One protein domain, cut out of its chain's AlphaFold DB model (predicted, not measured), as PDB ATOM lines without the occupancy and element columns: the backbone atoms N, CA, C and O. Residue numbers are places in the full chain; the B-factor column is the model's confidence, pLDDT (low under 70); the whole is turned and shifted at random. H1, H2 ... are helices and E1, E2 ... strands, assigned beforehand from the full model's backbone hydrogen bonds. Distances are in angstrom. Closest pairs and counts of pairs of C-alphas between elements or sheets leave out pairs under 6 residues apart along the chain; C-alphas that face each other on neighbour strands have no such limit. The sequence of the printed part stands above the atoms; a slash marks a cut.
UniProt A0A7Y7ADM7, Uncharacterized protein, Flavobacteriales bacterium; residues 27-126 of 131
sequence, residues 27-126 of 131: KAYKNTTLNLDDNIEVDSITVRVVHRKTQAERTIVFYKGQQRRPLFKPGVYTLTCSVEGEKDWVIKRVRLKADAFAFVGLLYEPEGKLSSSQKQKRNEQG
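What this domain is: This is residues 27 to 126 of the 131 residues of an uncharacterized protein of Flavobacteriales bacterium (UniProt A0A7Y7ADM7). A strongly twisted sheet of four strands, E3, E2, E4 and E5, faces a small sheet of two strands, E1 and E6, in a lopsided sandwich whose smaller layer covers part of the larger one. Helix H1 lies beyond the small sheet toward one end of the long axis and off the large sheet, and the long link of residues 31 to 43 loops out toward the same end. The printed part has 100 residues, with the order E1, E2, E3, E4, E5, E6, H1; the large sheet, E3 E2 E4 E5, is antiparallel, the small one is parallel, and the class is mixed, helices and strands. The whole is only just compact, close to loose, with a radius of gyration of the C-alphas of 14.8 A, and elongated, spanning 41 by 24 by 24 A.

Where its parts are: E1, residues 27 to 30, begins at C-alpha 27 (-54.209, 109.399, -97.836) and is 10.5 A long. E2, residues 44 to 51, measures 22.4 A, and E3, residues 57 to 63, 19.8 A. E4, residues 75 to 82, is 22.0 A long. E5, residues 89 to 96, is 18.7 A long and bends by 64 degrees at residue 93. E6, residues 101 to 108, measures 22.6 A from C-alpha 101 (-41.774, 108.161, -93.463). H1, residues 116 to 126, is 15.3 A long and ends at C-alpha 126 (-55.673, 95.499, -94.825).

How they stand to each other: In the large sheet E2 and E3 form a hairpin, with N 47 and O 60 at 2.8 A. E2 and E4 are antiparallel at 148 degrees, with N 48 and O 80 at 2.8 A. E4 and E5 form a second hairpin, with N 79 and O 91 at 2.9 A. The edge strands are E3 and E5. The two sheets form a sandwich, two sheets face to face, their facing parts 9.7 A centre to centre and the strands of one at 33 degrees to those of the other. E1 and E6 are parallel at 16 degrees, with N 29 and O 106 at 2.8 A. The closest C-alphas of E5 and E6 are those of Leu 96 and Ala 102, 6.3 A. Residues 29 to 30 of E1 also pair antiparallel with residues 40 to 41. H1 is not on the large sheet and is apart from E1; each of its O i to N i+4 pairs is within hydrogen-bond range.

The domain as a whole: The two C-alphas farthest apart, those of Thr 54 and Ser 115, are 41.2 A from each other. The printed part has no cut. The links E1 to E2 and E3 to E4 are long. The mean pLDDT of the printed part is 89.1; residue 110 and residues 125 to 126 are under 70.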
ATOM      1  N   LYS A  27     -53.283 109.641 -96.730       92.31
ATOM      2  CA  LYS A  27     -54.209 109.399 -97.836       92.31
ATOM      3  C   LYS A  27     -55.545 108.931 -97.290       92.31
ATOM      4  O   LYS A  27     -55.583 108.239 -96.275       92.31
ATOM      5  N   ALA A  28     -56.622 109.292 -97.975       91.75
ATOM      6  CA  ALA A  28     -57.961 108.819 -97.662       91.75
ATOM      7  C   ALA A  28     -58.591 108.134 -98.874       91.75
ATOM      8  O   ALA A  28     -58.399 108.542-100.019       91.75
ATOM      9  N   TYR A  29     -59.354 107.088 -98.590       91.38
ATOM     10  CA  TYR A  29     -60.005 106.231 -99.559       91.38
ATOM     11  C   TYR A  29     -61.452 106.015 -99.139       91.38
ATOM     12  O   TYR A  29     -61.734 105.760 -97.965       91.38
ATOM     13  N   LYS A  30     -62.355 106.082-100.114       90.25
ATOM     14  CA  LYS A  30     -63.740 105.644 -99.965       90.25
ATOM     15  C   LYS A  30     -63.888 104.247-100.554       90.25
ATOM     16  O   LYS A  30     -63.381 103.981-101.644       90.25
ATOM     17  N   ASN A  31     -64.590 103.370 -99.845       87.12
ATOM     18  CA  ASN A  31     -64.922 102.038-100.340       87.12
ATOM     19  C   ASN A  31     -66.256 101.557 -99.760       87.12
ATOM     20  O   ASN A  31     -66.457 101.559 -98.543       87.12
ATOM     21  N   THR A  32     -67.156 101.135-100.642       84.06
ATOM     22  CA  THR A  32     -68.495 100.627-100.315       84.06
ATOM     23  C   THR A  32     -68.614  99.106-100.425       84.06
ATOM     24  O   THR A  32     -69.661  98.554-100.089       84.06
ATOM     25  N   THR A  33     -67.561  98.416-100.863       83.88
ATOM     26  CA  THR A  33     -67.514  96.971-101.067       83.88
ATOM     27  C   THR A  33     -66.553  96.299-100.080       83.88
ATOM     28  O   THR A  33     -65.817  96.935 -99.314       83.88
ATOM     29  N   LEU A  34     -66.600  94.966-100.068       82.25
ATOM     30  CA  LEU A  34     -65.659  94.144 -99.314       82.25
ATOM     31  C   LEU A  34     -64.256  94.151 -99.945       82.25
ATOM     32  O   LEU A  34     -63.290  93.908 -99.231       82.25
ATOM     33  N   ASN A  35     -64.146  94.395-101.253       83.19
ATOM     34  CA  ASN A  35     -62.896  94.269-101.989       83.19
ATOM     35  C   ASN A  35     -62.058  95.548-101.860       83.19
ATOM     36  O   ASN A  35     -62.514  96.627-102.228       83.19
ATOM     37  N   LEU A  36     -60.822  95.437-101.364       81.88
ATOM     38  CA  LEU A  36     -59.912  96.580-101.231       81.88
ATOM     39  C   LEU A  36     -59.479  97.169-102.581       81.88
ATOM     40  O   LEU A  36     -59.123  98.346-102.620       81.88
ATOM     41  N   ASP A  37     -59.559  96.412-103.674       85.50
ATOM     42  CA  ASP A  37     -59.240  96.929-105.012       85.50
ATOM     43  C   ASP A  37     -60.246  97.992-105.482       85.50
ATOM     44  O   ASP A  37     -59.913  98.847-106.302       85.50
ATOM     45  N   ASP A  38     -61.445  98.010-104.893       86.75
ATOM     46  CA  ASP A  38     -62.477  99.015-105.166       86.75
ATOM     47  C   ASP A  38     -62.248 100.322-104.373       86.75
ATOM     48  O   ASP A  38     -63.093 101.221-104.374       86.75
ATOM     49  N   ASN A  39     -61.116 100.451-103.666       88.12
ATOM     50  CA  ASN A  39     -60.739 101.672-102.957       88.12
ATOM     51  C   ASN A  39     -60.570 102.840-103.935       88.12
ATOM     52  O   ASN A  39     -59.643 102.882-104.744       88.12
ATOM     53  N   ILE A  40     -61.394 103.872-103.777       91.06
ATOM     54  CA  ILE A  40     -61.269 105.108-104.544       91.06
ATOM     55  C   ILE A  40     -60.598 106.159-103.661       91.06
ATOM     56  O   ILE A  40     -61.162 106.579-102.652       91.06
ATOM     57  N   GLU A  41     -59.399 106.613-104.036       93.12
ATOM     58  CA  GLU A  41     -58.744 107.748-103.364       93.12
ATOM     59  C   GLU A  41     -59.610 109.009-103.512       93.12
ATOM     60  O   GLU A  41     -60.062 109.324-104.624       93.12
ATOM     61  N   VAL A  42     -59.840 109.703-102.394       93.50
ATOM     62  CA  VAL A  42     -60.598 110.963-102.354       93.50
ATOM     63  C   VAL A  42     -59.791 112.108-102.958       93.50
ATOM     64  O   VAL A  42     -58.562 112.074-102.946       93.50
ATOM     65  N   ASP A  43     -60.470 113.144-103.451       95.06
ATOM     66  CA  ASP A  43     -59.809 114.253-104.152       95.06
ATOM     67  C   ASP A  43     -58.862 115.045-103.248       95.06
ATOM     68  O   ASP A  43     -57.779 115.454-103.679       95.06
ATOM     69  N   SER A  44     -59.242 115.235-101.980       95.25
ATOM     70  CA  SER A  44     -58.369 115.849-100.988       95.25
ATOM     71  C   SER A  44     -58.684 115.432 -99.553       95.25
ATOM     72  O   SER A  44     -59.795 115.015 -99.228       95.25
ATOM     73  N   ILE A  45     -57.683 115.577 -98.685       95.62
ATOM     74  CA  ILE A  45     -57.822 115.473 -97.235       95.62
ATOM     75  C   ILE A  45     -57.072 116.619 -96.556       95.62
ATOM     76  O   ILE A  45     -55.905 116.889 -96.856       95.62
ATOM     77  N   THR A  46     -57.738 117.281 -95.611       97.25
ATOM     78  CA  THR A  46     -57.126 118.301 -94.756       97.25
ATOM     79  C   THR A  46     -56.635 117.653 -93.474       97.25
ATOM     80  O   THR A  46     -57.366 116.920 -92.816       97.25
ATOM     81  N   VAL A  47     -55.386 117.912 -93.100       97.25
ATOM     82  CA  VAL A  47     -54.757 117.307 -91.928       97.25
ATOM     83  C   VAL A  47     -54.161 118.394 -91.051       97.25
ATOM     84  O   VAL A  47     -53.199 119.059 -91.438       97.25
ATOM     85  N   ARG A  48     -54.692 118.535 -89.836       98.00
ATOM     86  CA  ARG A  48     -54.056 119.301 -88.762       98.00
ATOM     87  C   ARG A  48     -53.119 118.385 -87.984       98.00
ATOM     88  O   ARG A  48     -53.549 117.402 -87.383       98.00
ATOM     89  N   VAL A  49     -51.837 118.721 -87.981       97.44
ATOM     90  CA  VAL A  49     -50.762 117.970 -87.331       97.44
ATOM     91  C   VAL A  49     -50.307 118.729 -86.095       97.44
ATOM     92  O   VAL A  49     -49.835 119.851 -86.220       97.44
ATOM     93  N   VAL A  50     -50.408 118.117 -84.914       98.00
ATOM     94  CA  VAL A  50     -50.016 118.741 -83.639       98.00
ATOM     95  C   VAL A  50     -48.912 117.929 -82.974       98.00
ATOM     96  O   VAL A  50     -49.097 116.752 -82.657       98.00
ATOM     97  N   HIS A  51     -47.756 118.548 -82.736       97.31
ATOM     98  CA  HIS A  51     -46.659 117.930 -81.999       97.31
ATOM     99  C   HIS A  51     -47.007 117.855 -80.506       97.31
ATOM    100  O   HIS A  51     -47.105 118.865 -79.822       97.31
ATOM    101  N   ARG A  52     -47.090 116.653 -79.930       96.00
ATOM    102  CA  ARG A  52     -47.612 116.441 -78.568       96.00
ATOM    103  C   ARG A  52     -46.790 117.103 -77.453       96.00
ATOM    104  O   ARG A  52     -47.361 117.526 -76.457       96.00
ATOM    105  N   LYS A  53     -45.458 117.173 -77.585       95.38
ATOM    106  CA  LYS A  53     -44.590 117.833 -76.584       95.38
ATOM    107  C   LYS A  53     -44.615 119.362 -76.685       95.38
ATOM    108  O   LYS A  53     -44.797 120.023 -75.678       95.38
ATOM    109  N   THR A  54     -44.396 119.909 -77.880       96.44
ATOM    110  CA  THR A  54     -44.245 121.356 -78.098       96.44
ATOM    111  C   THR A  54     -45.557 122.075 -78.391       96.44
ATOM    112  O   THR A  54     -45.555 123.295 -78.452       96.44
ATOM    113  N   GLN A  55     -46.647 121.335 -78.625       97.31
ATOM    114  CA  GLN A  55     -47.937 121.847 -79.105       97.31
ATOM    115  C   GLN A  55     -47.849 122.621 -80.431       97.31
ATOM    116  O   GLN A  55     -48.802 123.277 -80.827       97.31
ATOM    117  N   ALA A  56     -46.727 122.515 -81.154       95.12
ATOM    118  CA  ALA A  56     -46.585 123.135 -82.462       95.12
ATOM    119  C   ALA A  56     -47.556 122.483 -83.448       95.12
ATOM    120  O   ALA A  56     -47.569 121.253 -83.582       95.12
ATOM    121  N   GLU A  57     -48.336 123.304 -84.140       96.50
ATOM    122  CA  GLU A  57     -49.350 122.851 -85.081       96.50
ATOM    123  C   GLU A  57     -49.047 123.271 -86.517       96.50
ATOM    124  O   GLU A  57     -48.377 124.270 -86.782       96.50
ATOM    125  N   ARG A  58     -49.527 122.465 -87.462       96.19
ATOM    126  CA  ARG A  58     -49.451 122.748 -88.892       96.19
ATOM    127  C   ARG A  58     -50.623 122.095 -89.606       96.19
ATOM    128  O   ARG A  58     -50.846 120.899 -89.438       96.19
ATOM    129  N   THR A  59     -51.314 122.853 -90.450       97.25
ATOM    130  CA  THR A  59     -52.378 122.327 -91.314       97.25
ATOM    131  C   THR A  59     -51.854 122.135 -92.730       97.25
ATOM    132  O   THR A  59     -51.196 123.018 -93.282       97.25
ATOM    133  N   ILE A  60     -52.108 120.964 -93.308       96.31
ATOM    134  CA  ILE A  60     -51.684 120.590 -94.659       96.31
ATOM    135  C   ILE A  60     -52.863 119.962 -95.390       96.31
ATOM    136  O   ILE A  60     -53.578 119.146 -94.821       96.31
ATOM    137  N   VAL A  61     -53.019 120.308 -96.665       96.62
ATOM    138  CA  VAL A  61     -53.956 119.638 -97.571       96.62
ATOM    139  C   VAL A  61     -53.169 118.704 -98.487       96.62
ATOM    140  O   VAL A  61     -52.206 119.136 -99.141       96.62
ATOM    141  N   PHE A  62     -53.566 117.433 -98.510       95.00
ATOM    142  CA  PHE A  62     -53.064 116.420 -99.437       95.00
ATOM    143  C   PHE A  62     -54.100 116.217-100.538       95.00
ATOM    144  O   PHE A  62     -55.257 115.932-100.242       95.00
ATOM    145  N   TYR A  63     -53.678 116.373-101.790       95.38
ATOM    146  CA  TYR A  63     -54.519 116.156-102.964       95.38
ATOM    147  C   TYR A  63     -54.199 114.811-103.601       95.38
ATOM    148  O   TYR A  63     -53.037 114.386-103.614       95.38
ATOM    149  N   LYS A  64     -55.216 114.184-104.190       93.50
ATOM    150  CA  LYS A  64     -55.076 112.957-104.972       93.50
ATOM    151  C   LYS A  64     -53.969 113.087-106.015       93.50
ATOM    152  O   LYS A  64     -53.874 114.085-106.726       93.50
ATOM    153  N   GLY A  65     -53.109 112.074-106.090       88.19
ATOM    154  CA  GLY A  65     -52.001 112.023-107.050       88.19
ATOM    155  C   GLY A  65     -50.834 112.984-106.769       88.19
ATOM    156  O   GLY A  65     -49.786 112.847-107.398       88.19
ATOM    157  N   GLN A  66     -50.941 113.912-105.810       88.38
ATOM    158  CA  GLN A  66     -49.838 114.807-105.455       88.38
ATOM    159  C   GLN A  66     -48.947 114.211-104.362       88.38
ATOM    160  O   GLN A  66     -49.392 113.892-103.261       88.38
ATOM    161  N   GLN A  67     -47.639 114.143-104.620       76.69
ATOM    162  CA  GLN A  67     -46.652 113.693-103.634       76.69
ATOM    163  C   GLN A  67     -46.069 114.862-102.828       76.69
ATOM    164  O   GLN A  67     -44.886 115.186-102.930       76.69
ATOM    165  N   ARG A  68     -46.892 115.505-101.994       81.44
ATOM    166  CA  ARG A  68     -46.376 116.474-101.014       81.44
ATOM    167  C   ARG A  68     -45.663 115.746 -99.873       81.44
ATOM    168  O   ARG A  68     -46.221 114.831 -99.274       81.44
ATOM    169  N   ARG A  69     -44.442 116.186 -99.550       88.94
ATOM    170  CA  ARG A  69     -43.600 115.627 -98.474       88.94
ATOM    171  C   ARG A  69     -43.326 116.680 -97.394       88.94
ATOM    172  O   ARG A  69     -42.220 117.213 -97.322       88.94
ATOM    173  N   PRO A  70     -44.337 117.053 -96.592       91.25
ATOM    174  CA  PRO A  70     -44.145 118.006 -95.508       91.25
ATOM    175  C   PRO A  70     -43.157 117.447 -94.480       91.25
ATOM    176  O   PRO A  70     -43.328 116.338 -93.976       91.25
ATOM    177  N   LEU A  71     -42.129 118.238 -94.177       93.50
ATOM    178  CA  LEU A  71     -41.102 117.900 -93.199       93.50
ATOM    179  C   LEU A  71     -41.564 118.257 -91.782       93.50
ATOM    180  O   LEU A  71     -42.071 119.359 -91.540       93.50
ATOM    181  N   PHE A  72     -41.344 117.340 -90.843       93.69
ATOM    182  CA  PHE A  72     -41.644 117.498 -89.422       93.69
ATOM    183  C   PHE A  72     -40.467 117.052 -88.556       93.69
ATOM    184  O   PHE A  72     -39.741 116.127 -88.909       93.69
ATOM    185  N   LYS A  73     -40.276 117.703 -87.405       94.44
ATOM    186  CA  LYS A  73     -39.261 117.271 -86.436       94.44
ATOM    187  C   LYS A  73     -39.581 115.856 -85.909       94.44
ATOM    188  O   LYS A  73     -40.733 115.435 -85.939       94.44
ATOM    189  N   PRO A  74     -38.608 115.096 -85.396       94.56
ATOM    190  CA  PRO A  74     -38.887 113.799 -84.799       94.56
ATOM    191  C   PRO A  74     -39.713 113.991 -83.530       94.56
ATOM    192  O   PRO A  74     -39.472 114.920 -82.756       94.56
ATOM    193  N   GLY A  75     -40.689 113.119 -83.296       95.12
ATOM    194  CA  GLY A  75     -41.584 113.286 -82.164       95.12
ATOM    195  C   GLY A  75     -42.837 112.433 -82.219       95.12
ATOM    196  O   GLY A  75     -42.955 111.468 -82.973       95.12
ATOM    197  N   VAL A  76     -43.781 112.797 -81.357       96.50
ATOM    198  CA  VAL A  76     -45.085 112.148 -81.254       96.50
ATOM    199  C   VAL A  76     -46.149 113.166 -81.603       96.50
ATOM    200  O   VAL A  76     -46.178 114.249 -81.021       96.50
ATOM    201  N   TYR A  77     -47.039 112.791 -82.508       96.88
ATOM    202  CA  TYR A  77     -48.027 113.671 -83.103       96.88
ATOM    203  C   TYR A  77     -49.455 113.198 -82.843       96.88
ATOM    204  O   TYR A  77     -49.720 112.006 -82.649       96.88
ATOM    205  N   THR A  78     -50.370 114.157 -82.847       97.06
ATOM    206  CA  THR A  78     -51.802 113.927 -83.030       97.06
ATOM    207  C   THR A  78     -52.183 114.478 -84.393       97.06
ATOM    208  O   THR A  78     -51.831 115.615 -84.708       97.06
ATOM    209  N   LEU A  79     -52.884 113.677 -85.188       96.81
ATOM    210  CA  LEU A  79     -53.426 114.091 -86.477       96.81
ATOM    211  C   LEU A  79     -54.942 114.233 -86.341       96.81
ATOM    212  O   LEU A  79     -55.593 113.324 -85.825       96.81
ATOM    213  N   THR A  80     -55.488 115.358 -86.789       97.19
ATOM    214  CA  THR A  80     -56.920 115.516 -87.062       97.19
ATOM    215  C   THR A  80     -57.078 115.561 -88.572       97.19
ATOM    216  O   THR A  80     -56.552 116.476 -89.205       97.19
ATOM    217  N   CYS A  81     -57.730 114.553 -89.136       94.38
ATOM    218  CA  CYS A  81     -57.914 114.386 -90.569       94.38
ATOM    219  C   CYS A  81     -59.376 114.648 -90.929       94.38
ATOM    220  O   CYS A  81     -60.257 114.000 -90.368       94.38
ATOM    221  N   SER A  82     -59.604 115.544 -91.881       95.75
ATOM    222  CA  SER A  82     -60.922 116.010 -92.306       95.75
ATOM    223  C   SER A  82     -61.077 115.800 -93.808       95.75
ATOM    224  O   SER A  82     -60.271 116.300 -94.601       95.75
ATOM    225  N   VAL A  83     -62.112 115.059 -94.189       93.62
ATOM    226  CA  VAL A  83     -62.580 114.915 -95.573       93.62
ATOM    227  C   VAL A  83     -63.932 115.613 -95.655       93.62
ATOM    228  O   VAL A  83     -64.728 115.526 -94.722       93.62
ATOM    229  N   GLU A  84     -64.179 116.347 -96.736       90.44
ATOM    230  CA  GLU A  84     -65.440 117.067 -96.919       90.44
ATOM    231  C   GLU A  84     -66.641 116.109 -96.856       90.44
ATOM    232  O   GLU A  84     -66.628 115.043 -97.468       90.44
ATOM    233  N   GLY A  85     -67.669 116.485 -96.088       86.44
ATOM    234  CA  GLY A  85     -68.878 115.678 -95.888       86.44
ATOM    235  C   GLY A  85     -68.749 114.547 -94.859       86.44
ATOM    236  O   GLY A  85     -69.757 113.937 -94.514       86.44
ATOM    237  N   GLU A  86     -67.554 114.301 -94.321       87.62
ATOM    238  CA  GLU A  86     -67.290 113.222 -93.368       87.62
ATOM    239  C   GLU A  86     -66.932 113.746 -91.972       87.62
ATOM    240  O   GLU A  86     -66.542 114.898 -91.779       87.62
ATOM    241  N   LYS A  87     -67.054 112.876 -90.963       88.06
ATOM    242  CA  LYS A  87     -66.602 113.190 -89.599       88.06
ATOM    243  C   LYS A  87     -65.078 113.143 -89.511       88.06
ATOM    244  O   LYS A  87     -64.451 112.236 -90.048       88.06
ATOM    245  N   ASP A  88     -64.503 114.052 -88.730       91.62
ATOM    246  CA  ASP A  88     -63.062 114.086 -88.485       91.62
ATOM    247  C   ASP A  88     -62.533 112.796 -87.834       91.62
ATOM    248  O   ASP A  88     -63.058 112.313 -86.825       91.62
ATOM    249  N   TRP A  89     -61.402 112.301 -88.341       91.81
ATOM    250  CA  TRP A  89     -60.638 111.220 -87.718       91.81
ATOM    251  C   TRP A  89     -59.509 111.781 -86.865       91.81
ATOM    252  O   TRP A  89     -58.678 112.563 -87.329       91.81
ATOM    253  N   VAL A  90     -59.430 111.332 -85.612       93.75
ATOM    254  CA  VAL A  90     -58.359 111.725 -84.691       93.75
ATOM    255  C   VAL A  90     -57.420 110.551 -84.447       93.75
ATOM    256  O   VAL A  90     -57.750 109.610 -83.726       93.75
ATOM    257  N   ILE A  91     -56.211 110.641 -84.994       92.12
ATOM    258  CA  ILE A  91     -55.171 109.622 -84.844       92.12
ATOM    259  C   ILE A  91     -54.170 110.108 -83.810       92.12
ATOM    260  O   ILE A  91     -53.418 111.064 -84.018       92.12
ATOM    261  N   LYS A  92     -54.172 109.452 -82.653       92.31
ATOM    262  CA  LYS A  92     -53.313 109.817 -81.527       92.31
ATOM    263  C   LYS A  92     -52.004 109.037 -81.588       92.31
ATOM    264  O   LYS A  92     -51.984 107.862 -81.928       92.31
ATOM    265  N   ARG A  93     -50.926 109.672 -81.117       92.75
ATOM    266  CA  ARG A  93     -49.612 109.044 -80.883       92.75
ATOM    267  C   ARG A  93     -48.912 108.534 -82.153       92.75
ATOM    268  O   ARG A  93     -48.200 107.534 -82.087       92.75
ATOM    269  N   VAL A  94     -49.029 109.251 -83.268       92.69
ATOM    270  CA  VAL A  94     -48.238 108.975 -84.477       92.69
ATOM    271  C   VAL A  94     -46.769 109.280 -84.182       92.69
ATOM    272  O   VAL A  94     -46.419 110.421 -83.885       92.69
ATOM    273  N   ARG A  95     -45.915 108.254 -84.181       94.00
ATOM    274  CA  ARG A  95     -44.482 108.392 -83.890       94.00
ATOM    275  C   ARG A  95     -43.722 108.635 -85.184       94.00
ATOM    276  O   ARG A  95     -43.836 107.843 -86.111       94.00
ATOM    277  N   LEU A  96     -42.913 109.683 -85.207       93.88
ATOM    278  CA  LEU A  96     -42.056 110.026 -86.332       93.88
ATOM    279  C   LEU A  96     -40.598 110.051 -85.874       93.88
ATOM    280  O   LEU A  96     -40.255 110.755 -84.922       93.88
ATOM    281  N   LYS A  97     -39.752 109.269 -86.543       91.25
ATOM    282  CA  LYS A  97     -38.295 109.288 -86.354       91.25
ATOM    283  C   LYS A  97     -37.654 110.225 -87.385       91.25
ATOM    284  O   LYS A  97     -38.290 110.571 -88.378       91.25
ATOM    285  N   ALA A  98     -36.413 110.637 -87.131       90.06
ATOM    286  CA  ALA A  98     -35.604 111.331 -88.132       90.06
ATOM    287  C   ALA A  98     -35.459 110.458 -89.386       90.06
ATOM    288  O   ALA A  98     -35.380 109.234 -89.256       90.06
ATOM    289  N   ASP A  99     -35.493 111.086 -90.561       87.81
ATOM    290  CA  ASP A  99     -35.331 110.452 -91.876       87.81
ATOM    291  C   ASP A  99     -36.325 109.309 -92.161       87.81
ATOM    292  O   ASP A  99     -36.117 108.481 -93.045       87.81
ATOM    293  N   ALA A 100     -37.437 109.263 -91.418       88.44
ATOM    294  CA  ALA A 100     -38.474 108.252 -91.561       88.44
ATOM    295  C   ALA A 100     -39.727 108.805 -92.247       88.44
ATOM    296  O   ALA A 100     -40.081 109.981 -92.113       88.44
ATOM    297  N   PHE A 101     -40.447 107.909 -92.916       88.19
ATOM    298  CA  PHE A 101     -41.774 108.161 -93.463       88.19
ATOM    299  C   PHE A 101     -42.825 107.491 -92.577       88.19
ATOM    300  O   PHE A 101     -42.794 106.281 -92.369       88.19
ATOM    301  N   ALA A 102     -43.767 108.277 -92.066       89.06
ATOM    302  CA  ALA A 102     -44.989 107.774 -91.459       89.06
ATOM    303  C   ALA A 102     -46.120 107.888 -92.484       89.06
ATOM    304  O   ALA A 102     -46.514 108.996 -92.851       89.06
ATOM    305  N   PHE A 103     -46.630 106.749 -92.950       89.25
ATOM    306  CA  PHE A 103     -47.781 106.696 -93.845       89.25
ATOM    307  C   PHE A 103     -49.054 106.376 -93.063       89.25
ATOM    308  O   PHE A 103     -49.079 105.461 -92.241       89.25
ATOM    309  N   VAL A 104     -50.111 107.135 -93.330       87.12
ATOM    310  CA  VAL A 104     -51.428 106.967 -92.726       87.12
ATOM    311  C   VAL A 104     -52.456 106.826 -93.841       87.12
ATOM    312  O   VAL A 104     -52.750 107.790 -94.547       87.12
ATOM    313  N   GLY A 105     -53.014 105.626 -93.984       88.56
ATOM    314  CA  GLY A 105     -54.170 105.370 -94.837       88.56
ATOM    315  C   GLY A 105     -55.458 105.440 -94.022       88.56
ATOM    316  O   GLY A 105     -55.579 104.772 -92.997       88.56
ATOM    317  N   LEU A 106     -56.414 106.243 -94.474       88.44
ATOM    318  CA  LEU A 106     -57.773 106.278 -93.947       88.44
ATOM    319  C   LEU A 106     -58.705 105.611 -94.947       88.44
ATOM    320  O   LEU A 106     -58.756 106.014 -96.104       88.44
ATOM    321  N   LEU A 107     -59.439 104.603 -94.495       87.25
ATOM    322  CA  LEU A 107     -60.458 103.929 -95.284       87.25
ATOM    323  C   LEU A 107     -61.811 104.162 -94.621       87.25
ATOM    324  O   LEU A 107     -61.989 103.807 -93.454       87.25
ATOM    325  N   TYR A 108     -62.752 104.753 -95.352       84.00
ATOM    326  CA  TYR A 108     -64.105 104.980 -94.858       84.00
ATOM    327  C   TYR A 108     -65.167 104.534 -95.862       84.00
ATOM    328  O   TYR A 108     -64.905 104.297 -97.043       84.00
ATOM    329  N   GLU A 109     -66.380 104.380 -95.349       82.94
ATOM    330  CA  GLU A 109     -67.504 103.770 -96.043       82.94
ATOM    331  C   GLU A 109     -68.709 104.715 -95.964       82.94
ATOM    332  O   GLU A 109     -69.442 104.670 -94.973       82.94
ATOM    333  N   PRO A 110     -68.907 105.584 -96.971       69.75
ATOM    334  CA  PRO A 110     -69.847 106.706 -96.880       69.75
ATOM    335  C   PRO A 110     -71.310 106.281 -96.673       69.75
ATOM    336  O   PRO A 110     -72.085 107.000 -96.054       69.75
ATOM    337  N   GLU A 111     -71.702 105.094 -97.146       75.25
ATOM    338  CA  GLU A 111     -73.093 104.617 -97.079       75.25
ATOM    339  C   GLU A 111     -73.334 103.561 -95.986       75.25
ATOM    340  O   GLU A 111     -74.459 103.094 -95.820       75.25
ATOM    341  N   GLY A 112     -72.292 103.136 -95.260       72.75
ATOM    342  CA  GLY A 112     -72.416 102.161 -94.166       72.75
ATOM    343  C   GLY A 112     -72.994 100.785 -94.550       72.75
ATOM    344  O   GLY A 112     -73.472 100.071 -93.669       72.75
ATOM    345  N   LYS A 113     -72.967 100.421 -95.841       75.88
ATOM    346  CA  LYS A 113     -73.600  99.223 -96.422       75.88
ATOM    347  C   LYS A 113     -73.007  97.884 -95.966       75.88
ATOM    348  O   LYS A 113     -73.668  96.858 -96.110       75.88
ATOM    349  N   LEU A 114     -71.787  97.855 -95.436       77.94
ATOM    350  CA  LEU A 114     -71.150  96.628 -94.971       77.94
ATOM    351  C   LEU A 114     -71.593  96.272 -93.552       77.94
ATOM    352  O   LEU A 114     -71.519  97.070 -92.609       77.94
ATOM    353  N   SER A 115     -71.947  95.001 -93.387       83.19
ATOM    354  CA  SER A 115     -72.137  94.382 -92.078       83.19
ATOM    355  C   SER A 115     -70.834  94.369 -91.268       83.19
ATOM    356  O   SER A 115     -69.728  94.416 -91.816       83.19
ATOM    357  N   SER A 116     -70.941  94.230 -89.946       82.44
ATOM    358  CA  SER A 116     -69.776  94.136 -89.055       82.44
ATOM    359  C   SER A 116     -68.814  93.003 -89.443       82.44
ATOM    360  O   SER A 116     -67.602  93.197 -89.401       82.44
ATOM    361  N   SER A 117     -69.334  91.852 -89.894       84.88
ATOM    362  CA  SER A 117     -68.511  90.725 -90.364       84.88
ATOM    363  C   SER A 117     -67.724  91.070 -91.633       84.88
ATOM    364  O   SER A 117     -66.543  90.746 -91.738       84.88
ATOM    365  N   GLN A 118     -68.340  91.784 -92.580       82.44
ATOM    366  CA  GLN A 118     -67.656  92.250 -93.790       82.44
ATOM    367  C   GLN A 118     -66.587  93.299 -93.466       82.44
ATOM    368  O   GLN A 118     -65.488  93.240 -94.011       82.44
ATOM    369  N   LYS A 119     -66.859  94.212 -92.526       79.31
ATOM    370  CA  LYS A 119     -65.866  95.186 -92.046       79.31
ATOM    371  C   LYS A 119     -64.668  94.500 -91.391       79.31
ATOM    372  O   LYS A 119     -63.534  94.899 -91.644       79.31
ATOM    373  N   GLN A 120     -64.903  93.451 -90.600       80.62
ATOM    374  CA  GLN A 120     -63.831  92.659 -90.000       80.62
ATOM    375  C   GLN A 120     -62.974  91.966 -91.070       80.62
ATOM    376  O   GLN A 120     -61.758  92.141 -91.063       80.62
ATOM    377  N   LYS A 121     -63.598  91.270 -92.030       80.88
ATOM    378  CA  LYS A 121     -62.883  90.629 -93.147       80.88
ATOM    379  C   LYS A 121     -62.047  91.629 -93.951       80.88
ATOM    380  O   LYS A 121     -60.904  91.345 -94.289       80.88
ATOM    381  N   ARG A 122     -62.587  92.824 -94.212       76.56
ATOM    382  CA  ARG A 122     -61.863  93.900 -94.908       76.56
ATOM    383  C   ARG A 122     -60.657  94.400 -94.108       76.56
ATOM    384  O   ARG A 122     -59.602  94.645 -94.679       76.56
ATOM    385  N   ASN A 123     -60.790  94.533 -92.788       74.00
ATOM    386  CA  ASN A 123     -59.664  94.910 -91.933       74.00
ATOM    387  C   ASN A 123     -58.566  93.840 -91.953       74.00
ATOM    388  O   ASN A 123     -57.398  94.190 -92.063       74.00
ATOM    389  N   GLU A 124     -58.923  92.553 -91.904       77.38
ATOM    390  CA  GLU A 124     -57.963  91.441 -91.999       77.38
ATOM    391  C   GLU A 124     -57.181  91.466 -93.324       77.38
ATOM    392  O   GLU A 124     -55.971  91.243 -93.323       77.38
ATOM    393  N   GLN A 125     -57.829  91.838 -94.433       68.38
ATOM    394  CA  GLN A 125     -57.170  92.047 -95.731       68.38
ATOM    395  C   GLN A 125     -56.235  93.270 -95.749       68.38
ATOM    396  O   GLN A 125     -55.259  93.288 -96.490       68.38
ATOM    397  N   GLY A 126     -56.506  94.294 -94.933       59.31
ATOM    398  CA  GLY A 126     -55.673  95.499 -94.825       59.31
ATOM    399  C   GLY A 126     -54.432  95.346 -93.933       59.31
ATOM    400  O   GLY A 126     -53.554  96.206 -93.968       59.31
TER     401      GLY A 126